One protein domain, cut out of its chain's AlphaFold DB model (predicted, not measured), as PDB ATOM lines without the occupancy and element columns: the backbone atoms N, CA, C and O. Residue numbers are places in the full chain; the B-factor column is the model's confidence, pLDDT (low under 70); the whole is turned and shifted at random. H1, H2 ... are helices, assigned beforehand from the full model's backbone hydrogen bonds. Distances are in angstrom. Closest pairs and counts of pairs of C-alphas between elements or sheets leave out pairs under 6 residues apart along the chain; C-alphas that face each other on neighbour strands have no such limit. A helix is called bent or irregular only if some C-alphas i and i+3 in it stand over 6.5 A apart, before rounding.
ATOM      1  N   VAL A  19     251.028 146.459 214.544       60.50
ATOM      2  CA  VAL A  19     251.677 145.345 213.838       60.50
ATOM      3  C   VAL A  19     251.694 144.136 214.778       60.50
ATOM      4  O   VAL A  19     252.190 144.265 215.907       60.50
ATOM      5  N   PRO A  20     251.180 142.965 214.357       68.56
ATOM      6  CA  PRO A  20     251.109 141.813 215.238       68.56
ATOM      7  C   PRO A  20     252.485 141.467 215.815       68.56
ATOM      8  O   PRO A  20     253.488 141.457 215.100       68.56
ATOM      9  N   GLY A  21     252.551 141.155 217.113       64.44
ATOM     10  CA  GLY A  21     253.833 140.923 217.793       64.44
ATOM     11  C   GLY A  21     254.678 139.812 217.154       64.44
ATOM     12  O   GLY A  21     255.903 139.910 217.112       64.44
ATOM     13  N   HIS A  22     254.029 138.791 216.587       69.94
ATOM     14  CA  HIS A  22     254.701 137.737 215.827       69.94
ATOM     15  C   HIS A  22     255.300 138.258 214.514       69.94
ATOM     16  O   HIS A  22     256.424 137.894 214.187       69.94
ATOM     17  N   ALA A  23     254.604 139.145 213.797       64.25
ATOM     18  CA  ALA A  23     255.127 139.769 212.589       64.25
ATOM     19  C   ALA A  23     256.359 140.613 212.940       64.25
ATOM     20  O   ALA A  23     257.438 140.379 212.407       64.25
ATOM     21  N   ARG A  24     256.261 141.492 213.946       65.44
ATOM     22  CA  ARG A  24     257.390 142.338 214.368       65.44
ATOM     23  C   ARG A  24     258.626 141.527 214.792       65.44
ATOM     24  O   ARG A  24     259.745 141.925 214.489       65.44
ATOM     25  N   ARG A  25     258.435 140.380 215.457       73.50
ATOM     26  CA  ARG A  25     259.536 139.494 215.873       73.50
ATOM     27  C   ARG A  25     260.143 138.701 214.714       73.50
ATOM     28  O   ARG A  25     261.347 138.465 214.714       73.50
ATOM     29  N   ASN A  26     259.327 138.271 213.757       78.81
ATOM     30  CA  ASN A  26     259.744 137.314 212.733       78.81
ATOM     31  C   ASN A  26     260.185 137.983 211.419       78.81
ATOM     32  O   ASN A  26     260.904 137.357 210.647       78.81
ATOM     33  N   ILE A  27     259.809 139.245 211.173       82.06
ATOM     34  CA  ILE A  27     260.159 139.976 209.944       82.06
ATOM     35  C   ILE A  27     261.671 140.179 209.815       82.06
ATOM     36  O   ILE A  27     262.223 139.899 208.757       82.06
ATOM     37  N   VAL A  28     262.360 140.604 210.879       82.31
ATOM     38  CA  VAL A  28     263.815 140.845 210.823       82.31
ATOM     39  C   VAL A  28     264.598 139.555 210.523       82.31
ATOM     40  O   VAL A  28     265.391 139.567 209.581       82.31
ATOM     41  N   PRO A  29     264.359 138.419 211.215       87.19
ATOM     42  CA  PRO A  29     264.952 137.139 210.830       87.19
ATOM     43  C   PRO A  29     264.605 136.705 209.404       87.19
ATOM     44  O   PRO A  29     265.469 136.181 208.709       87.19
ATOM     45  N   LEU A  30     263.366 136.920 208.952       86.88
ATOM     46  CA  LEU A  30     262.937 136.554 207.600       86.88
ATOM     47  C   LEU A  30     263.697 137.344 206.528       86.88
ATOM     48  O   LEU A  30     264.213 136.742 205.590       86.88
ATOM     49  N   ILE A  31     263.804 138.666 206.695       87.00
ATOM     50  CA  ILE A  31     264.595 139.543 205.821       87.00
ATOM     51  C   ILE A  31     266.054 139.093 205.811       87.00
ATOM     52  O   ILE A  31     266.643 138.953 204.743       87.00
ATOM     53  N   ALA A  32     266.627 138.822 206.987       89.81
ATOM     54  CA  ALA A  32     268.006 138.367 207.093       89.81
ATOM     55  C   ALA A  32     268.219 137.041 206.351       89.81
ATOM     56  O   ALA A  32     269.127 136.941 205.534       89.81
ATOM     57  N   MET A  33     267.364 136.041 206.577       90.75
ATOM     58  CA  MET A  33     267.473 134.735 205.922       90.75
ATOM     59  C   MET A  33     267.314 134.831 204.405       90.75
ATOM     60  O   MET A  33     268.134 134.276 203.677       90.75
ATOM     61  N   LEU A  34     266.285 135.531 203.920       89.44
ATOM     62  CA  LEU A  34     266.020 135.641 202.485       89.44
ATOM     63  C   LEU A  34     267.058 136.505 201.775       89.44
ATOM     64  O   LEU A  34     267.500 136.135 200.691       89.44
ATOM     65  N   GLY A  35     267.501 137.599 202.393       89.62
ATOM     66  CA  GLY A  35     268.561 138.426 201.835       89.62
ATOM     67  C   GLY A  35     269.906 137.699 201.809       89.62
ATOM     68  O   GLY A  35     270.584 137.720 200.788       89.62
ATOM     69  N   ILE A  36     270.264 136.956 202.865       92.06
ATOM     70  CA  ILE A  36     271.464 136.101 202.859       92.06
ATOM     71  C   ILE A  36     271.354 135.005 201.796       92.06
ATOM     72  O   ILE A  36     272.314 134.781 201.062       92.06
ATOM     73  N   ALA A  37     270.198 134.353 201.661       91.00
ATOM     74  CA  ALA A  37     269.982 133.365 200.609       91.00
ATOM     75  C   ALA A  37     270.139 133.985 199.211       91.00
ATOM     76  O   ALA A  37     270.847 133.422 198.379       91.00
ATOM     77  N   ALA A  38     269.554 135.162 198.972       89.12
ATOM     78  CA  ALA A  38     269.694 135.892 197.715       89.12
ATOM     79  C   ALA A  38     271.157 136.260 197.426       89.12
ATOM     80  O   ALA A  38     271.619 136.034 196.312       89.12
ATOM     81  N   MET A  39     271.917 136.726 198.426       90.19
ATOM     82  CA  MET A  39     273.357 136.989 198.287       90.19
ATOM     83  C   MET A  39     274.143 135.724 197.916       90.19
ATOM     84  O   MET A  39     274.984 135.757 197.023       90.19
ATOM     85  N   VAL A  40     273.865 134.593 198.574       91.00
ATOM     86  CA  VAL A  40     274.537 133.316 198.281       91.00
ATOM     87  C   VAL A  40     274.214 132.833 196.869       91.00
ATOM     88  O   VAL A  40     275.107 132.348 196.177       91.00
ATOM     89  N   ILE A  41     272.959 132.955 196.432       88.69
ATOM     90  CA  ILE A  41     272.559 132.586 195.073       88.69
ATOM     91  C   ILE A  41     273.249 133.511 194.069       88.69
ATOM     92  O   ILE A  41     273.890 133.000 193.159       88.69
ATOM     93  N   ALA A  42     273.221 134.829 194.285       86.56
ATOM     94  CA  ALA A  42     273.860 135.811 193.410       86.56
ATOM     95  C   ALA A  42     275.359 135.542 193.217       86.56
ATOM     96  O   ALA A  42     275.842 135.580 192.094       86.56
ATOM     97  N   VAL A  43     276.088 135.178 194.277       88.88
ATOM     98  CA  VAL A  43     277.513 134.807 194.170       88.88
ATOM     99  C   VAL A  43     277.716 133.514 193.380       88.88
ATOM    100  O   VAL A  43     278.704 133.377 192.670       88.88
ATOM    101  N   ARG A  44     276.806 132.542 193.511       87.38
ATOM    102  CA  ARG A  44     276.914 131.242 192.827       87.38
ATOM    103  C   ARG A  44     276.510 131.295 191.358       87.38
ATOM    104  O   ARG A  44     276.998 130.481 190.583       87.38
ATOM    105  N   THR A  45     275.584 132.180 191.005       84.56
ATOM    106  CA  THR A  45     275.046 132.314 189.645       84.56
ATOM    107  C   THR A  45     275.605 133.522 188.901       84.56
ATOM    108  O   THR A  45     275.303 133.692 187.725       84.56
ATOM    109  N   GLY A  46     276.350 134.383 189.596       80.62
ATOM    110  CA  GLY A  46     276.940 135.596 189.052       80.62
ATOM    111  C   GLY A  46     278.030 135.321 188.022       80.62
ATOM    112  O   GLY A  46     278.605 134.236 187.952       80.62
ATOM    113  N   ASP A  47     278.305 136.347 187.227       80.19
ATOM    114  CA  ASP A  47     279.295 136.379 186.150       80.19
ATOM    115  C   ASP A  47     280.745 136.391 186.651       80.19
ATOM    116  O   ASP A  47     281.645 135.959 185.933       80.19
ATOM    117  N   ALA A  48     280.968 136.871 187.876       81.19
ATOM    118  CA  ALA A  48     282.283 136.941 188.495       81.19
ATOM    119  C   ALA A  48     282.235 136.622 189.993       81.19
ATOM    120  O   ALA A  48     281.205 136.749 190.673       81.19
ATOM    121  N   SER A  49     283.390 136.223 190.520       84.94
ATOM    122  CA  SER A  49     283.564 135.971 191.942       84.94
ATOM    123  C   SER A  49     283.431 137.258 192.761       84.94
ATOM    124  O   SER A  49     283.652 138.373 192.282       84.94
ATOM    125  N   LEU A  50     283.121 137.099 194.050       82.12
ATOM    126  CA  LEU A  50     283.042 138.222 194.984       82.12
ATOM    127  C   LEU A  50     284.367 139.001 195.040       82.12
ATOM    128  O   LEU A  50     284.366 140.224 195.108       82.12
ATOM    129  N   THR A  51     285.502 138.299 194.988       83.19
ATOM    130  CA  THR A  51     286.830 138.919 195.045       83.19
ATOM    131  C   THR A  51     287.100 139.796 193.830       83.19
ATOM    132  O   THR A  51     287.636 140.886 193.995       83.19
ATOM    133  N   GLU A  52     286.704 139.361 192.634       84.19
ATOM    134  CA  GLU A  52     286.873 140.147 191.407       84.19
ATOM    135  C   GLU A  52     286.020 141.411 191.446       84.19
ATOM    136  O   GLU A  52     286.537 142.508 191.259       84.19
ATOM    137  N   LYS A  53     284.737 141.278 191.797       82.38
ATOM    138  CA  LYS A  53     283.831 142.425 191.869       82.38
ATOM    139  C   LYS A  53     284.239 143.456 192.931       82.38
ATOM    140  O   LYS A  53     284.122 144.652 192.699       82.38
ATOM    141  N   PHE A  54     284.722 143.016 194.096       77.56
ATOM    142  CA  PHE A  54     285.178 143.928 195.158       77.56
ATOM    143  C   PHE A  54     286.597 144.472 194.927       77.56
ATOM    144  O   PHE A  54     286.992 145.427 195.597       77.56
ATOM    145  N   ALA A  55     287.363 143.893 193.998       80.25
ATOM    146  CA  ALA A  55     288.648 144.443 193.572       80.25
ATOM    147  C   ALA A  55     288.485 145.660 192.643       80.25
ATOM    148  O   ALA A  55     289.422 146.449 192.503       80.25
ATOM    149  N   GLU A  56     287.306 145.847 192.040       77.94
ATOM    150  CA  GLU A  56     286.997 147.031 191.242       77.94
ATOM    151  C   GLU A  56     286.926 148.275 192.139       77.94
ATOM    152  O   GLU A  56     285.958 148.527 192.859       77.94
ATOM    153  N   SER A  57     287.991 149.080 192.113       66.88
ATOM    154  CA  SER A  57     288.012 150.343 192.842       66.88
ATOM    155  C   SER A  57     287.079 151.354 192.182       66.88
ATOM    156  O   SER A  57     287.307 151.797 191.061       66.88
ATOM    157  N   GLN A  58     286.066 151.786 192.929       69.94
ATOM    158  CA  GLN A  58     285.126 152.840 192.527       69.94
ATOM    159  C   GLN A  58     285.682 154.263 192.781       69.94
ATOM    160  O   GLN A  58     284.946 155.242 192.710       69.94
ATOM    161  N   GLY A  59     286.969 154.405 193.137       77.38
ATOM    162  CA  GLY A  59     287.627 155.705 193.351       77.38
ATOM    163  C   GLY A  59     287.234 156.456 194.633       77.38
ATOM    164  O   GLY A  59     287.721 157.561 194.874       77.38
ATOM    165  N   LEU A  60     286.381 155.875 195.481       81.56
ATOM    166  CA  LEU A  60     285.941 156.482 196.736       81.56
ATOM    167  C   LEU A  60     286.923 156.191 197.881       81.56
ATOM    168  O   LEU A  60     287.285 155.042 198.131       81.56
ATOM    169  N   SER A  61     287.315 157.226 198.631       84.69
ATOM    170  CA  SER A  61     288.165 157.036 199.812       84.69
ATOM    171  C   SER A  61     287.407 156.347 200.957       84.69
ATOM    172  O   SER A  61     286.218 156.597 201.174       84.69
ATOM    173  N   ILE A  62     288.113 155.540 201.759       83.25
ATOM    174  CA  ILE A  62     287.544 154.882 202.951       83.25
ATOM    175  C   ILE A  62     286.977 155.916 203.935       83.25
ATOM    176  O   ILE A  62     285.918 155.697 204.517       83.25
ATOM    177  N   ILE A  63     287.650 157.061 204.097       80.56
ATOM    178  CA  ILE A  63     287.212 158.140 204.996       80.56
ATOM    179  C   ILE A  63     285.886 158.736 204.511       80.56
ATOM    180  O   ILE A  63     284.980 158.952 205.314       80.56
ATOM    181  N   THR A  64     285.743 158.952 203.201       77.81
ATOM    182  CA  THR A  64     284.490 159.431 202.604       77.81
ATOM    183  C   THR A  64     283.369 158.408 202.794       77.81
ATOM    184  O   THR A  64     282.276 158.776 203.218       77.81
ATOM    185  N   GLY A  65     283.646 157.118 202.564       81.12
ATOM    186  CA  GLY A  65     282.694 156.031 202.810       81.12
ATOM    187  C   GLY A  65     282.231 155.964 204.269       81.12
ATOM    188  O   GLY A  65     281.031 155.965 204.542       81.12
ATOM    189  N   ALA A  66     283.169 156.001 205.220       83.06
ATOM    190  CA  ALA A  66     282.864 156.033 206.649       83.06
ATOM    191  C   ALA A  66     282.035 157.270 207.034       83.06
ATOM    192  O   ALA A  66     281.089 157.163 207.814       83.06
ATOM    193  N   GLY A  67     282.342 158.433 206.449       79.31
ATOM    194  CA  GLY A  67     281.574 159.660 206.641       79.31
ATOM    195  C   GLY A  67     280.123 159.544 206.174       79.31
ATOM    196  O   GLY A  67     279.227 159.990 206.889       79.31
ATOM    197  N   MET A  68     279.873 158.893 205.034       78.19
ATOM    198  CA  MET A  68     278.512 158.638 204.543       78.19
ATOM    199  C   MET A  68     277.735 157.680 205.450       78.19
ATOM    200  O   MET A  68     276.563 157.931 205.734       78.19
ATOM    201  N   VAL A  69     278.384 156.622 205.951       82.12
ATOM    202  CA  VAL A  69     277.777 155.671 206.901       82.12
ATOM    203  C   VAL A  69     277.434 156.349 208.228       82.12
ATOM    204  O   VAL A  69     276.351 156.141 208.773       82.12
ATOM    205  N   ILE A  70     278.343 157.172 208.754       82.56
ATOM    206  CA  ILE A  70     278.094 157.927 209.986       82.56
ATOM    207  C   ILE A  70     276.948 158.906 209.755       82.56
ATOM    208  O   ILE A  70     276.006 158.902 210.541       82.56
ATOM    209  N   GLY A  71     276.996 159.684 208.669       75.44
ATOM    210  CA  GLY A  71     275.967 160.654 208.308       75.44
ATOM    211  C   GLY A  71     274.573 160.035 208.239       75.44
ATOM    212  O   GLY A  71     273.660 160.548 208.878       75.44
ATOM    213  N   SER A  72     274.413 158.900 207.555       75.81
ATOM    214  CA  SER A  72     273.096 158.284 207.353       75.81
ATOM    215  C   SER A  72     272.425 157.788 208.639       75.81
ATOM    216  O   SER A  72     271.197 157.804 208.726       75.81
ATOM    217  N   PHE A  73     273.197 157.387 209.654       78.19
ATOM    218  CA  PHE A  73     272.650 156.763 210.867       78.19
ATOM    219  C   PHE A  73     272.813 157.563 212.155       78.19
ATOM    220  O   PHE A  73     272.128 157.259 213.135       78.19
ATOM    221  N   VAL A  74     273.659 158.593 212.189       80.38
ATOM    222  CA  VAL A  74     273.876 159.398 213.404       80.38
ATOM    223  C   VAL A  74     272.574 160.023 213.926       80.38
ATOM    224  O   VAL A  74     272.346 160.073 215.135       80.38
ATOM    225  N   SER A  75     271.662 160.389 213.021       73.25
ATOM    226  CA  SER A  75     270.304 160.830 213.341       73.25
ATOM    227  C   SER A  75     269.510 159.768 214.117       73.25
ATOM    228  O   SER A  75     268.884 160.081 215.131       73.25
ATOM    229  N   GLY A  76     269.589 158.493 213.721       77.75
ATOM    230  CA  GLY A  76     268.899 157.396 214.408       77.75
ATOM    231  C   GLY A  76     269.332 157.235 215.869       77.75
ATOM    232  O   GLY A  76     268.507 156.903 216.723       77.75
ATOM    233  N   GLY A  77     270.588 157.571 216.191       81.00
ATOM    234  CA  GLY A  77     271.088 157.611 217.566       81.00
ATOM    235  C   GLY A  77     270.257 158.529 218.470       81.00
ATOM    236  O   GLY A  77     269.907 158.147 219.586       81.00
ATOM    237  N   THR A  78     269.843 159.689 217.956       82.00
ATOM    238  CA  THR A  78     269.058 160.697 218.697       82.00
ATOM    239  C   THR A  78     267.658 160.220 219.084       82.00
ATOM    240  O   THR A  78     267.126 160.627 220.115       82.00
ATOM    241  N   ALA A  79     267.089 159.295 218.308       78.38
ATOM    242  CA  ALA A  79     265.777 158.709 218.558       78.38
ATOM    243  C   ALA A  79     265.830 157.456 219.451       78.38
ATOM    244  O   ALA A  79     264.785 156.960 219.877       78.38
ATOM    245  N   THR A  80     267.025 156.951 219.781       83.94
ATOM    246  CA  THR A  80     267.212 155.752 220.620       83.94
ATOM    247  C   THR A  80     266.442 155.804 221.952       83.94
ATOM    248  O   THR A  80     265.839 154.787 222.316       83.94
ATOM    249  N   PRO A  81     266.360 156.947 222.672       83.56
ATOM    250  CA  PRO A  81     265.593 157.048 223.917       83.56
ATOM    251  C   PRO A  81     264.111 156.659 223.794       83.56
ATOM    252  O   PRO A  81     263.545 156.132 224.755       83.56
ATOM    253  N   ASN A  82     263.495 156.829 222.616       79.00
ATOM    254  CA  ASN A  82     262.091 156.468 222.377       79.00
ATOM    255  C   ASN A  82     261.821 154.979 222.613       79.00
ATOM    256  O   ASN A  82     260.726 154.610 223.043       79.00
ATOM    257  N   PHE A  83     262.825 154.138 222.362       76.75
ATOM    258  CA  PHE A  83     262.746 152.690 222.525       76.75
ATOM    259  C   PHE A  83     263.479 152.221 223.783       76.75
ATOM    260  O   PHE A  83     262.979 151.359 224.506       76.75
ATOM    261  N   ALA A  84     264.631 152.827 224.087       84.94
ATOM    262  CA  ALA A  84     265.439 152.490 225.255       84.94
ATOM    263  C   ALA A  84     264.683 152.681 226.579       84.94
ATOM    264  O   ALA A  84     264.937 151.940 227.527       84.94
ATOM    265  N   ARG A  85     263.702 153.597 226.639       83.25
ATOM    266  CA  ARG A  85     262.836 153.795 227.818       83.25
ATOM    267  C   ARG A  85     262.013 152.567 228.217       83.25
ATOM    268  O   ARG A  85     261.559 152.483 229.351       83.25
ATOM    269  N   PHE A  86     261.814 151.620 227.299       81.56
ATOM    270  CA  PHE A  86     261.106 150.367 227.571       81.56
ATOM    271  C   PHE A  86     262.042 149.241 228.040       81.56
ATOM    272  O   PHE A  86     261.580 148.138 228.342       81.56
ATOM    273  N   ALA A  87     263.355 149.480 228.089       83.31
ATOM    274  CA  ALA A  87     264.316 148.498 228.566       83.31
ATOM    275  C   ALA A  87     264.232 148.325 230.088       83.31
ATOM    276  O   ALA A  87     264.043 149.281 230.836       83.31
ATOM    277  N   LYS A  88     264.457 147.094 230.560       85.12
ATOM    278  CA  LYS A  88     264.435 146.769 231.997       85.12
ATOM    279  C   LYS A  88     265.546 147.466 232.786       85.12
ATOM    280  O   LYS A  88     265.372 147.743 233.965       85.12
ATOM    281  N   THR A  89     266.705 147.683 232.160       91.06
ATOM    282  CA  THR A  89     267.858 148.341 232.785       91.06
ATOM    283  C   THR A  89     268.617 149.204 231.770       91.06
ATOM    284  O   THR A  89     268.642 148.862 230.582       91.06
ATOM    285  N   PRO A  90     269.315 150.270 232.213       87.69
ATOM    286  CA  PRO A  90     270.136 151.100 231.329       87.69
ATOM    287  C   PRO A  90     271.237 150.306 230.614       87.69
ATOM    288  O   PRO A  90     271.461 150.482 229.421       87.69
ATOM    289  N   LYS A  91     271.887 149.364 231.318       91.88
ATOM    290  CA  LYS A  91     272.913 148.492 230.722       91.88
ATOM    291  C   LYS A  91     272.339 147.622 229.604       91.88
ATOM    292  O   LYS A  91     272.974 147.487 228.562       91.88
ATOM    293  N   ALA A  92     271.144 147.058 229.802       90.69
ATOM    294  CA  ALA A  92     270.475 146.283 228.764       90.69
ATOM    295  C   ALA A  92     270.120 147.158 227.553       90.69
ATOM    296  O   ALA A  92     270.323 146.717 226.425       90.69
ATOM    297  N   ALA A  93     269.656 148.395 227.768       88.94
ATOM    298  CA  ALA A  93     269.366 149.337 226.688       88.94
ATOM    299  C   ALA A  93     270.605 149.633 225.827       88.94
ATOM    300  O   ALA A  93     270.542 149.530 224.603       88.94
ATOM    301  N   VAL A  94     271.741 149.936 226.467       91.00
ATOM    302  CA  VAL A  94     273.008 150.235 225.779       91.00
ATOM    303  C   VAL A  94     273.479 149.039 224.955       91.00
ATOM    304  O   VAL A  94     273.669 149.170 223.749       91.00
ATOM    305  N   TRP A  95     273.609 147.860 225.568       92.00
ATOM    306  CA  TRP A  95     274.116 146.680 224.860       92.00
ATOM    307  C   TRP A  95     273.185 146.205 223.749       92.00
ATOM    308  O   TRP A  95     273.658 145.854 222.672       92.00
ATOM    309  N   THR A  96     271.868 146.248 223.974       89.38
ATOM    310  CA  THR A  96     270.894 145.896 222.931       89.38
ATOM    311  C   THR A  96     271.009 146.849 221.748       89.38
ATOM    312  O   THR A  96     271.005 146.393 220.610       89.38
ATOM    313  N   THR A  97     271.171 148.152 222.002       89.00
ATOM    314  CA  THR A  97     271.344 149.156 220.943       89.00
ATOM    315  C   THR A  97     272.628 148.903 220.161       89.00
ATOM    316  O   THR A  97     272.574 148.813 218.941       89.00
ATOM    317  N   ILE A  98     273.766 148.714 220.840       90.00
ATOM    318  CA  ILE A  98     275.057 148.453 220.182       90.00
ATOM    319  C   ILE A  98     274.963 147.221 219.278       90.00
ATOM    320  O   ILE A  98     275.310 147.297 218.104       90.00
ATOM    321  N   ILE A  99     274.456 146.102 219.802       91.06
ATOM    322  CA  ILE A  99     274.368 144.844 219.051       91.06
ATOM    323  C   ILE A  99     273.383 144.976 217.883       91.06
ATOM    324  O   ILE A  99     273.705 144.580 216.765       91.06
ATOM    325  N   ALA A 100     272.198 145.550 218.117       87.00
ATOM    326  CA  ALA A 100     271.168 145.679 217.092       87.00
ATOM    327  C   ALA A 100     271.591 146.621 215.958       87.00
ATOM    328  O   ALA A 100     271.425 146.266 214.794       87.00
ATOM    329  N   PHE A 101     272.169 147.783 216.275       85.50
ATOM    330  CA  PHE A 101     272.658 148.719 215.261       85.50
ATOM    331  C   PHE A 101     273.868 148.161 214.520       85.50
ATOM    332  O   PHE A 101     273.923 148.273 213.300       85.50
ATOM    333  N   PHE A 102     274.813 147.529 215.221       88.25
ATOM    334  CA  PHE A 102     275.984 146.946 214.575       88.25
ATOM    335  C   PHE A 102     275.590 145.843 213.590       88.25
ATOM    336  O   PHE A 102     275.954 145.912 212.416       88.25
ATOM    337  N   LEU A 103     274.808 144.854 214.036       90.12
ATOM    338  CA  LEU A 103     274.391 143.739 213.185       90.12
ATOM    339  C   LEU A 103     273.416 144.188 212.094       90.12
ATOM    340  O   LEU A 103     273.579 143.804 210.938       90.12
ATOM    341  N   GLY A 104     272.429 145.012 212.450       86.69
ATOM    342  CA  GLY A 104     271.418 145.515 211.528       86.69
ATOM    343  C   GLY A 104     272.034 146.351 210.413       86.69
ATOM    344  O   GLY A 104     271.874 146.009 209.245       86.69
ATOM    345  N   ASN A 105     272.796 147.395 210.755       87.19
ATOM    346  CA  ASN A 105     273.378 148.281 209.747       87.19
ATOM    347  C   ASN A 105     274.395 147.547 208.877       87.19
ATOM    348  O   ASN A 105     274.353 147.701 207.661       87.19
ATOM    349  N   SER A 106     275.262 146.714 209.463       89.44
ATOM    350  CA  SER A 106     276.246 145.956 208.678       89.44
ATOM    351  C   SER A 106     275.560 145.049 207.657       89.44
ATOM    352  O   SER A 106     275.932 145.051 206.488       89.44
ATOM    353  N   LEU A 107     274.514 144.325 208.071       89.88
ATOM    354  CA  LEU A 107     273.763 143.455 207.169       89.88
ATOM    355  C   LEU A 107     273.051 144.247 206.062       89.88
ATOM    356  O   LEU A 107     273.111 143.846 204.902       89.88
ATOM    357  N   MET A 108     272.416 145.378 206.396       87.38
ATOM    358  CA  MET A 108     271.724 146.217 205.407       87.38
ATOM    359  C   MET A 108     272.694 146.862 204.404       87.38
ATOM    360  O   MET A 108     272.383 146.936 203.219       87.38
ATOM    361  N   PHE A 109     273.892 147.274 204.831       87.94
ATOM    362  CA  PHE A 109     274.915 147.763 203.902       87.94
ATOM    363  C   PHE A 109     275.441 146.653 202.988       87.94
ATOM    364  O   PHE A 109     275.624 146.896 201.796       87.94
ATOM    365  N   CYS A 110     275.624 145.430 203.499       89.25
ATOM    366  CA  CYS A 110     275.978 144.283 202.660       89.25
ATOM    367  C   CYS A 110     274.912 144.013 201.588       89.25
ATOM    368  O   CYS A 110     275.252 143.779 200.434       89.25
ATOM    369  N   PHE A 111     273.629 144.096 201.943       90.25
ATOM    370  CA  PHE A 111     272.510 143.945 201.007       90.25
ATOM    371  C   PHE A 111     272.560 144.954 199.854       90.25
ATOM    372  O   PHE A 111     272.487 144.549 198.692       90.25
ATOM    373  N   GLY A 112     272.754 146.239 200.162       88.81
ATOM    374  CA  GLY A 112     272.924 147.277 199.142       88.81
ATOM    375  C   GLY A 112     274.170 147.054 198.277       88.81
ATOM    376  O   GLY A 112     274.090 147.128 197.055       88.81
ATOM    377  N   ALA A 113     275.305 146.696 198.890       87.56
ATOM    378  CA  ALA A 113     276.551 146.435 198.166       87.56
ATOM    379  C   ALA A 113     276.418 145.270 197.170       87.56
ATOM    380  O   ALA A 113     276.842 145.387 196.024       87.56
ATOM    381  N   PHE A 114     275.791 144.162 197.576       87.69
ATOM    382  CA  PHE A 114     275.551 143.024 196.683       87.69
ATOM    383  C   PHE A 114     274.594 143.381 195.544       87.69
ATOM    384  O   PHE A 114     274.822 142.963 194.411       87.69
ATOM    385  N   SER A 115     273.555 144.169 195.826       87.62
ATOM    386  CA  SER A 115     272.642 144.654 194.790       87.62
ATOM    387  C   SER A 115     273.354 145.501 193.741       87.62
ATOM    388  O   SER A 115     273.240 145.220 192.546       87.62
ATOM    389  N   GLY A 116     274.177 146.457 194.180       87.19
ATOM    390  CA  GLY A 116     274.947 147.312 193.278       87.19
ATOM    391  C   GLY A 116     275.925 146.524 192.411       87.19
ATOM    392  O   GLY A 116     276.037 146.775 191.217       87.19
ATOM    393  N   VAL A 117     276.591 145.524 192.987       86.69
ATOM    394  CA  VAL A 117     277.629 144.742 192.303       86.69
ATOM    395  C   VAL A 117     277.073 143.720 191.299       86.69
ATOM    396  O   VAL A 117     277.666 143.522 190.238       86.69
ATOM    397  N   TYR A 118     275.973 143.039 191.633       84.12
ATOM    398  CA  TYR A 118     275.455 141.927 190.823       84.12
ATOM    399  C   TYR A 118     274.290 142.312 189.909       84.12
ATOM    400  O   TYR A 118     274.072 141.645 188.901       84.12
ATOM    401  N   VAL A 119     273.530 143.353 190.253       86.75
ATOM    402  CA  VAL A 119     272.316 143.752 189.515       86.75
ATOM    403  C   VAL A 119     272.323 145.243 189.149       86.75
ATOM    404  O   VAL A 119     271.498 145.679 188.352       86.75
ATOM    405  N   GLY A 120     273.274 146.030 189.668       85.31
ATOM    406  CA  GLY A 120     273.305 147.484 189.477       85.31
ATOM    407  C   GLY A 120     272.221 148.221 190.269       85.31
ATOM    408  O   GLY A 120     271.914 149.371 189.960       85.31
ATOM    409  N   GLY A 121     271.627 147.548 191.257       86.50
ATOM    410  CA  GLY A 121     270.534 148.056 192.076       86.50
ATOM    411  C   GLY A 121     270.985 148.725 193.371       86.50
ATOM    412  O   GLY A 121     272.175 148.795 193.677       86.50
ATOM    413  N   ASN A 122     270.022 149.197 194.168       85.06
ATOM    414  CA  ASN A 122     270.298 149.840 195.464       85.06
ATOM    415  C   ASN A 122     269.866 148.996 196.671       85.06
ATOM    416  O   ASN A 122     270.231 149.304 197.806       85.06
ATOM    417  N   ASP A 123     269.088 147.937 196.440       85.50
ATOM    418  CA  ASP A 123     268.489 147.116 197.493       85.50
ATOM    419  C   ASP A 123     268.537 145.620 197.135       85.50
ATOM    420  O   ASP A 123     268.415 145.235 195.971       85.50
ATOM    421  N   ILE A 124     268.680 144.751 198.138       89.00
ATOM    422  CA  ILE A 124     268.625 143.293 197.989       89.00
ATOM    423  C   ILE A 124     267.330 142.806 197.334       89.00
ATOM    424  O   ILE A 124     267.330 141.758 196.688       89.00
ATOM    425  N   PHE A 125     266.226 143.549 197.453       89.94
ATOM    426  CA  PHE A 125     264.980 143.181 196.779       89.94
ATOM    427  C   PHE A 125     265.114 143.177 195.254       89.94
ATOM    428  O   PHE A 125     264.475 142.357 194.597       89.94
ATOM    429  N   GLU A 126     265.987 144.011 194.686       89.12
ATOM    430  CA  GLU A 126     266.281 143.995 193.249       89.12
ATOM    431  C   GLU A 126     267.025 142.716 192.847       89.12
ATOM    432  O   GLU A 126     266.700 142.103 191.830       89.12
ATOM    433  N   VAL A 127     267.933 142.231 193.702       89.69
ATOM    434  CA  VAL A 127     268.575 140.916 193.531       89.69
ATOM    435  C   VAL A 127     267.538 139.801 193.560       89.69
ATOM    436  O   VAL A 127     267.547 138.919 192.708       89.69
ATOM    437  N   MET A 128     266.596 139.845 194.504       90.50
ATOM    438  CA  MET A 128     265.520 138.854 194.568       90.50
ATOM    439  C   MET A 128     264.655 138.866 193.300       90.50
ATOM    440  O   MET A 128     264.302 137.800 192.800       90.50
ATOM    441  N   ILE A 129     264.336 140.042 192.754       91.94
ATOM    442  CA  ILE A 129     263.584 140.167 191.496       91.94
ATOM    443  C   ILE A 129     264.383 139.572 190.327       91.94
ATOM    444  O   ILE A 129     263.831 138.773 189.571       91.94
ATOM    445  N   ALA A 130     265.680 139.878 190.222       89.31
ATOM    446  CA  ALA A 130     266.562 139.316 189.195       89.31
ATOM    447  C   ALA A 130     266.663 137.779 189.268       89.31
ATOM    448  O   ALA A 130     266.805 137.108 188.249       89.31
ATOM    449  N   LEU A 131     266.519 137.207 190.467       88.69
ATOM    450  CA  LEU A 131     266.485 135.762 190.710       88.69
ATOM    451  C   LEU A 131     265.095 135.123 190.512       88.69
ATOM    452  O   LEU A 131     264.893 133.974 190.900       88.69
ATOM    453  N   ASN A 132     264.124 135.837 189.925       90.81
ATOM    454  CA  ASN A 132     262.724 135.409 189.776       90.81
ATOM    455  C   ASN A 132     261.992 135.142 191.111       90.81
ATOM    456  O   ASN A 132     260.995 134.421 191.156       90.81
ATOM    457  N   LEU A 133     262.439 135.756 192.211       90.44
ATOM    458  CA  LEU A 133     261.816 135.675 193.539       90.44
ATOM    459  C   LEU A 133     260.891 136.873 193.825       90.44
ATOM    460  O   LEU A 133     260.684 137.237 194.984       90.44
ATOM    461  N   THR A 134     260.311 137.486 192.790       91.88
ATOM    462  CA  THR A 134     259.524 138.731 192.876       91.88
ATOM    463  C   THR A 134     258.415 138.683 193.926       91.88
ATOM    464  O   THR A 134     258.259 139.628 194.693       91.88
ATOM    465  N   LEU A 135     257.668 137.576 194.022       91.62
ATOM    466  CA  LEU A 135     256.607 137.436 195.027       91.62
ATOM    467  C   LEU A 135     257.161 137.545 196.456       91.62
ATOM    468  O   LEU A 135     256.605 138.260 197.289       91.62
ATOM    469  N   PHE A 136     258.279 136.869 196.734       87.88
ATOM    470  CA  PHE A 136     258.941 136.947 198.033       87.88
ATOM    471  C   PHE A 136     259.513 138.341 198.282       87.88
ATOM    472  O   PHE A 136     259.374 138.851 199.389       87.88
ATOM    473  N   ALA A 137     260.091 138.976 197.258       89.81
ATOM    474  CA  ALA A 137     260.610 140.337 197.356       89.81
ATOM    475  C   ALA A 137     259.507 141.319 197.772       89.81
ATOM    476  O   ALA A 137     259.669 142.034 198.755       89.81
ATOM    477  N   VAL A 138     258.348 141.284 197.103       91.06
ATOM    478  CA  VAL A 138     257.202 142.160 197.401       91.06
ATOM    479  C   VAL A 138     256.667 141.935 198.816       91.06
ATOM    480  O   VAL A 138     256.423 142.902 199.537       91.06
ATOM    481  N   ILE A 139     256.508 140.677 199.243       88.69
ATOM    482  CA  ILE A 139     256.014 140.362 200.593       88.69
ATOM    483  C   ILE A 139     256.984 140.890 201.654       88.69
ATOM    484  O   ILE A 139     256.572 141.558 202.602       88.69
ATOM    485  N   VAL A 140     258.275 140.599 201.505       85.75
ATOM    486  CA  VAL A 140     259.291 140.954 202.501       85.75
ATOM    487  C   VAL A 140     259.515 142.464 202.543       85.75
ATOM    488  O   VAL A 140     259.557 143.029 203.637       85.75
ATOM    489  N   LEU A 141     259.582 143.121 201.383       89.00
ATOM    490  CA  LEU A 141     259.659 144.576 201.266       89.00
ATOM    491  C   LEU A 141     258.438 145.237 201.912       89.00
ATOM    492  O   LEU A 141     258.588 146.127 202.745       89.00
ATOM    493  N   GLY A 142     257.228 144.758 201.608       88.94
ATOM    494  CA  GLY A 142     255.995 145.278 202.199       88.94
ATOM    495  C   GLY A 142     255.971 145.154 203.725       88.94
ATOM    496  O   GLY A 142     255.636 146.111 204.423       88.94
ATOM    497  N   LEU A 143     256.388 144.006 204.266       85.56
ATOM    498  CA  LEU A 143     256.480 143.783 205.713       85.56
ATOM    499  C   LEU A 143     257.567 144.647 206.381       85.56
ATOM    500  O   LEU A 143     257.365 145.156 207.492       85.56
ATOM    501  N   ASN A 144     258.709 144.833 205.715       84.56
ATOM    502  CA  ASN A 144     259.784 145.706 206.185       84.56
ATOM    503  C   ASN A 144     259.331 147.174 206.252       84.56
ATOM    504  O   ASN A 144     259.482 147.823 207.292       84.56
ATOM    505  N   ILE A 145     258.710 147.667 205.176       87.06
ATOM    506  CA  ILE A 145     258.173 149.028 205.100       87.06
ATOM    507  C   ILE A 145     257.097 149.220 206.167       87.06
ATOM    508  O   ILE A 145     257.130 150.210 206.895       87.06
ATOM    509  N   TRP A 146     256.173 148.266 206.319       85.19
ATOM    510  CA  TRP A 146     255.083 148.385 207.283       85.19
ATOM    511  C   TRP A 146     255.594 148.542 208.722       85.19
ATOM    512  O   TRP A 146     255.199 149.478 209.419       85.19
ATOM    513  N   THR A 147     256.508 147.674 209.164       82.06
ATOM    514  CA  THR A 147     257.055 147.740 210.534       82.06
ATOM    515  C   THR A 147     257.836 149.021 210.806       82.06
ATOM    516  O   THR A 147     257.695 149.613 211.878       82.06
ATOM    517  N   THR A 148     258.646 149.467 209.849       84.25
ATOM    518  CA  THR A 148     259.459 150.680 209.998       84.25
ATOM    519  C   THR A 148     258.585 151.933 209.983       84.25
ATOM    520  O   THR A 148     258.764 152.823 210.818       84.25
ATOM    521  N   ASN A 149     257.585 151.975 209.101       87.50
ATOM    522  CA  ASN A 149     256.660 153.097 208.997       87.50
ATOM    523  C   ASN A 149     255.756 153.228 210.238       87.50
ATOM    524  O   ASN A 149     255.534 154.340 210.712       87.50
ATOM    525  N   ASP A 150     255.304 152.114 210.832       85.00
ATOM    526  CA  ASP A 150     254.583 152.110 212.122       85.00
ATOM    527  C   ASP A 150     255.424 152.767 213.234       85.00
ATOM    528  O   ASP A 150     254.942 153.638 213.962       85.00
ATOM    529  N   ASN A 151     256.719 152.434 213.315       81.75
ATOM    530  CA  ASN A 151     257.637 153.037 214.288       81.75
ATOM    531  C   ASN A 151     257.889 154.537 214.029       81.75
ATOM    532  O   ASN A 151     257.988 155.322 214.981       81.75
ATOM    533  N   ALA A 152     257.986 154.948 212.761       85.62
ATOM    534  CA  ALA A 152     258.170 156.348 212.379       85.62
ATOM    535  C   ALA A 152     256.938 157.194 212.740       85.62
ATOM    536  O   ALA A 152     257.064 158.220 213.412       85.62
ATOM    537  N   LEU A 153     255.741 156.716 212.387       88.19
ATOM    538  CA  LEU A 153     254.472 157.360 212.729       88.19
ATOM    539  C   LEU A 153     254.247 157.432 214.238       88.19
ATOM    540  O   LEU A 153     253.781 158.454 214.744       88.19
ATOM    541  N   TYR A 154     254.622 156.382 214.972       83.19
ATOM    542  CA  TYR A 154     254.596 156.393 216.430       83.19
ATOM    543  C   TYR A 154     255.461 157.522 216.999       83.19
ATOM    544  O   TYR A 154     254.995 158.275 217.856       83.19
ATOM    545  N   SER A 155     256.702 157.640 216.520       83.38
ATOM    546  CA  SER A 155     257.671 158.622 217.017       83.38
ATOM    547  C   SER A 155     257.238 160.052 216.688       83.38
ATOM    548  O   SER A 155     257.253 160.913 217.568       83.38
ATOM    549  N   ALA A 156     256.767 160.289 215.460       87.69
ATOM    550  CA  ALA A 156     256.225 161.580 215.039       87.69
ATOM    551  C   ALA A 156     254.974 161.965 215.847       87.69
ATOM    552  O   ALA A 156     254.895 163.067 216.392       87.69
ATOM    553  N   GLY A 157     254.023 161.038 215.993       86.31
ATOM    554  CA  GLY A 157     252.793 161.264 216.750       86.31
ATOM    555  C   GLY A 157     253.044 161.533 218.235       86.31
ATOM    556  O   GLY A 157     252.397 162.404 218.813       86.31
ATOM    557  N   LEU A 158     253.998 160.828 218.852       84.75
ATOM    558  CA  LEU A 158     254.405 161.069 220.239       84.75
ATOM    559  C   LEU A 158     255.071 162.444 220.399       84.75
ATOM    560  O   LEU A 158     254.737 163.178 221.326       84.75
ATOM    561  N   GLY A 159     255.971 162.813 219.481       86.12
ATOM    562  CA  GLY A 159     256.617 164.126 219.480       86.12
ATOM    563  C   GLY A 159     255.602 165.265 219.367       86.12
ATOM    564  O   GLY A 159     255.583 166.169 220.203       86.12
ATOM    565  N   LEU A 160     254.691 165.181 218.394       87.44
ATOM    566  CA  LEU A 160     253.627 166.169 218.207       87.44
ATOM    567  C   LEU A 160     252.662 166.222 219.394       87.44
ATOM    568  O   LEU A 160     252.244 167.311 219.785       87.44
ATOM    569  N   SER A 161     252.318 165.076 219.987       87.12
ATOM    570  CA  SER A 161     251.441 165.019 221.161       87.12
ATOM    571  C   SER A 161     252.076 165.718 222.364       87.12
ATOM    572  O   SER A 161     251.415 166.503 223.043       87.12
ATOM    573  N   ASN A 162     253.383 165.534 222.578       84.62
ATOM    574  CA  ASN A 162     254.102 166.182 223.674       84.62
ATOM    575  C   ASN A 162     254.143 167.713 223.543       84.62
ATOM    576  O   ASN A 162     254.078 168.403 224.565       84.62
ATOM    577  N   ILE A 163     254.224 168.227 222.310       86.50
ATOM    578  CA  ILE A 163     254.250 169.666 222.003       86.50
ATOM    579  C   ILE A 163     252.841 170.265 222.073       86.50
ATOM    580  O   ILE A 163     252.605 171.225 222.798       86.50
ATOM    581  N   THR A 164     251.896 169.692 221.326       87.38
ATOM    582  CA  THR A 164     250.549 170.262 221.135       87.38
ATOM    583  C   THR A 164     249.572 169.916 222.255       87.38
ATOM    584  O   THR A 164     248.500 170.508 222.329       87.38
ATOM    585  N   LYS A 165     249.906 168.933 223.103       84.88
ATOM    586  CA  LYS A 165     249.024 168.340 224.126       84.88
ATOM    587  C   LYS A 165     247.747 167.696 223.562       84.88
ATOM    588  O   LYS A 165     246.870 167.293 224.323       84.88
ATOM    589  N   ILE A 166     247.646 167.545 222.239       87.00
ATOM    590  CA  ILE A 166     246.580 166.789 221.578       87.00
ATOM    591  C   ILE A 166     246.868 165.291 221.744       87.00
ATOM    592  O   ILE A 166     248.023 164.855 221.796       87.00
ATOM    593  N   LYS A 167     245.807 164.477 221.818       85.25
ATOM    594  CA  LYS A 167     245.925 163.013 221.834       85.25
ATOM    595  C   LYS A 167     246.691 162.526 220.600       85.25
ATOM    596  O   LYS A 167     246.526 163.045 219.498       85.25
TER     597      LYS A 167
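What this domain is: This is residues 19 to 167 of the 275 residues of an uncharacterized protein of Eisenbergiella tayi (UniProt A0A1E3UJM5). Three long helices, H1, H5 and H7, gather round the short helix H6 near one end of the domain, and H5 and H7 spread apart away from it. H3 runs near H5 and only just apart from H7, with its residues 62 to 68 sticking out, while residues 160 to 164 of H7 stick out elsewhere. The printed part has 149 residues with seven named helices, H1 to H7 in order along the chain, and no named strand; the class is all helix. It is only just loose, close to compact, with a radius of gyration of the C-alphas of 18.2 A and spans of 57 by 38 by 29 A.

Where its parts are: H1, residues 21 to 45, begins with C-alpha 21 at (253.833, 140.923, 217.793) and is 36.3 A long. It has a kink of 29 degrees near residue 28 and is only just irregular, with C-alphas 25 and 28 6.8 A apart. H2 is residues 50 to 55. H3, residues 62 to 79, is 27.1 A long; it has a kink of 32 degrees near residue 72 and is irregular, with C-alphas 72 and 75 7.1 A apart. H4 is residues 81 to 84. H5, residues 90 to 118, is 41.9 A long and begins with C-alpha 90 at (270.136, 151.100, 231.329). H6 is residues 124 to 130. H7, residues 134 to 164, is 43.3 A long and ends with C-alpha 164 at (250.549, 170.262, 221.135).

How they stand to each other: H6 touches H1, H5 and H7. With H1 its closest C-alphas are those of Ala 38 and Met 128, 6.0 A apart, at a steep tilt of 54 degrees. With H5 they are those of Phe 111 and Ile 124, 5.0 A apart, at a shallow tilt of 29 degrees. H6 and H7 form a helical hairpin, closest at the C-alphas of Phe 125 and Ala 137, 5.2 A. H1 touches H7 with residues 24 to 31 alone, opposite ways at a steep tilt of 43 degrees, closest at the C-alphas of Ile 31 and Val 140, 6.4 A. H1 touches H5, closest at the C-alphas of Met 39 and Phe 114, 6.6 A, at a shallow tilt of 34.9 degrees, only just short of steep. H5 and H7 are apart. H3 and H5 are near each other, with 8 pairs of C-alphas within 10 A. H4 and H5 only just touch, with 3 pairs of C-alphas within 8 A, and only at the corner; the closest are Ala 84 and Ala 93, 5.2 A. H2 is close but not clearly touching H5, at the C-alphas of Lys 53 and Val 117, 6.6 A. Each O i to N i+4 pair is within hydrogen-bond range in H2, H5, H6 and H7; H1 has 19 of 21, H3 has 9 of 14, and H4 is too short for such a pair.

The domain as a whole: The C-alphas farthest apart, those of Asp 47 and Lys 165, are 58.1 A apart. The printed part has no cut and no long link. The mean pLDDT of the printed part is 84.6, and residues 19 to 24 and 57 to 58 are under 70.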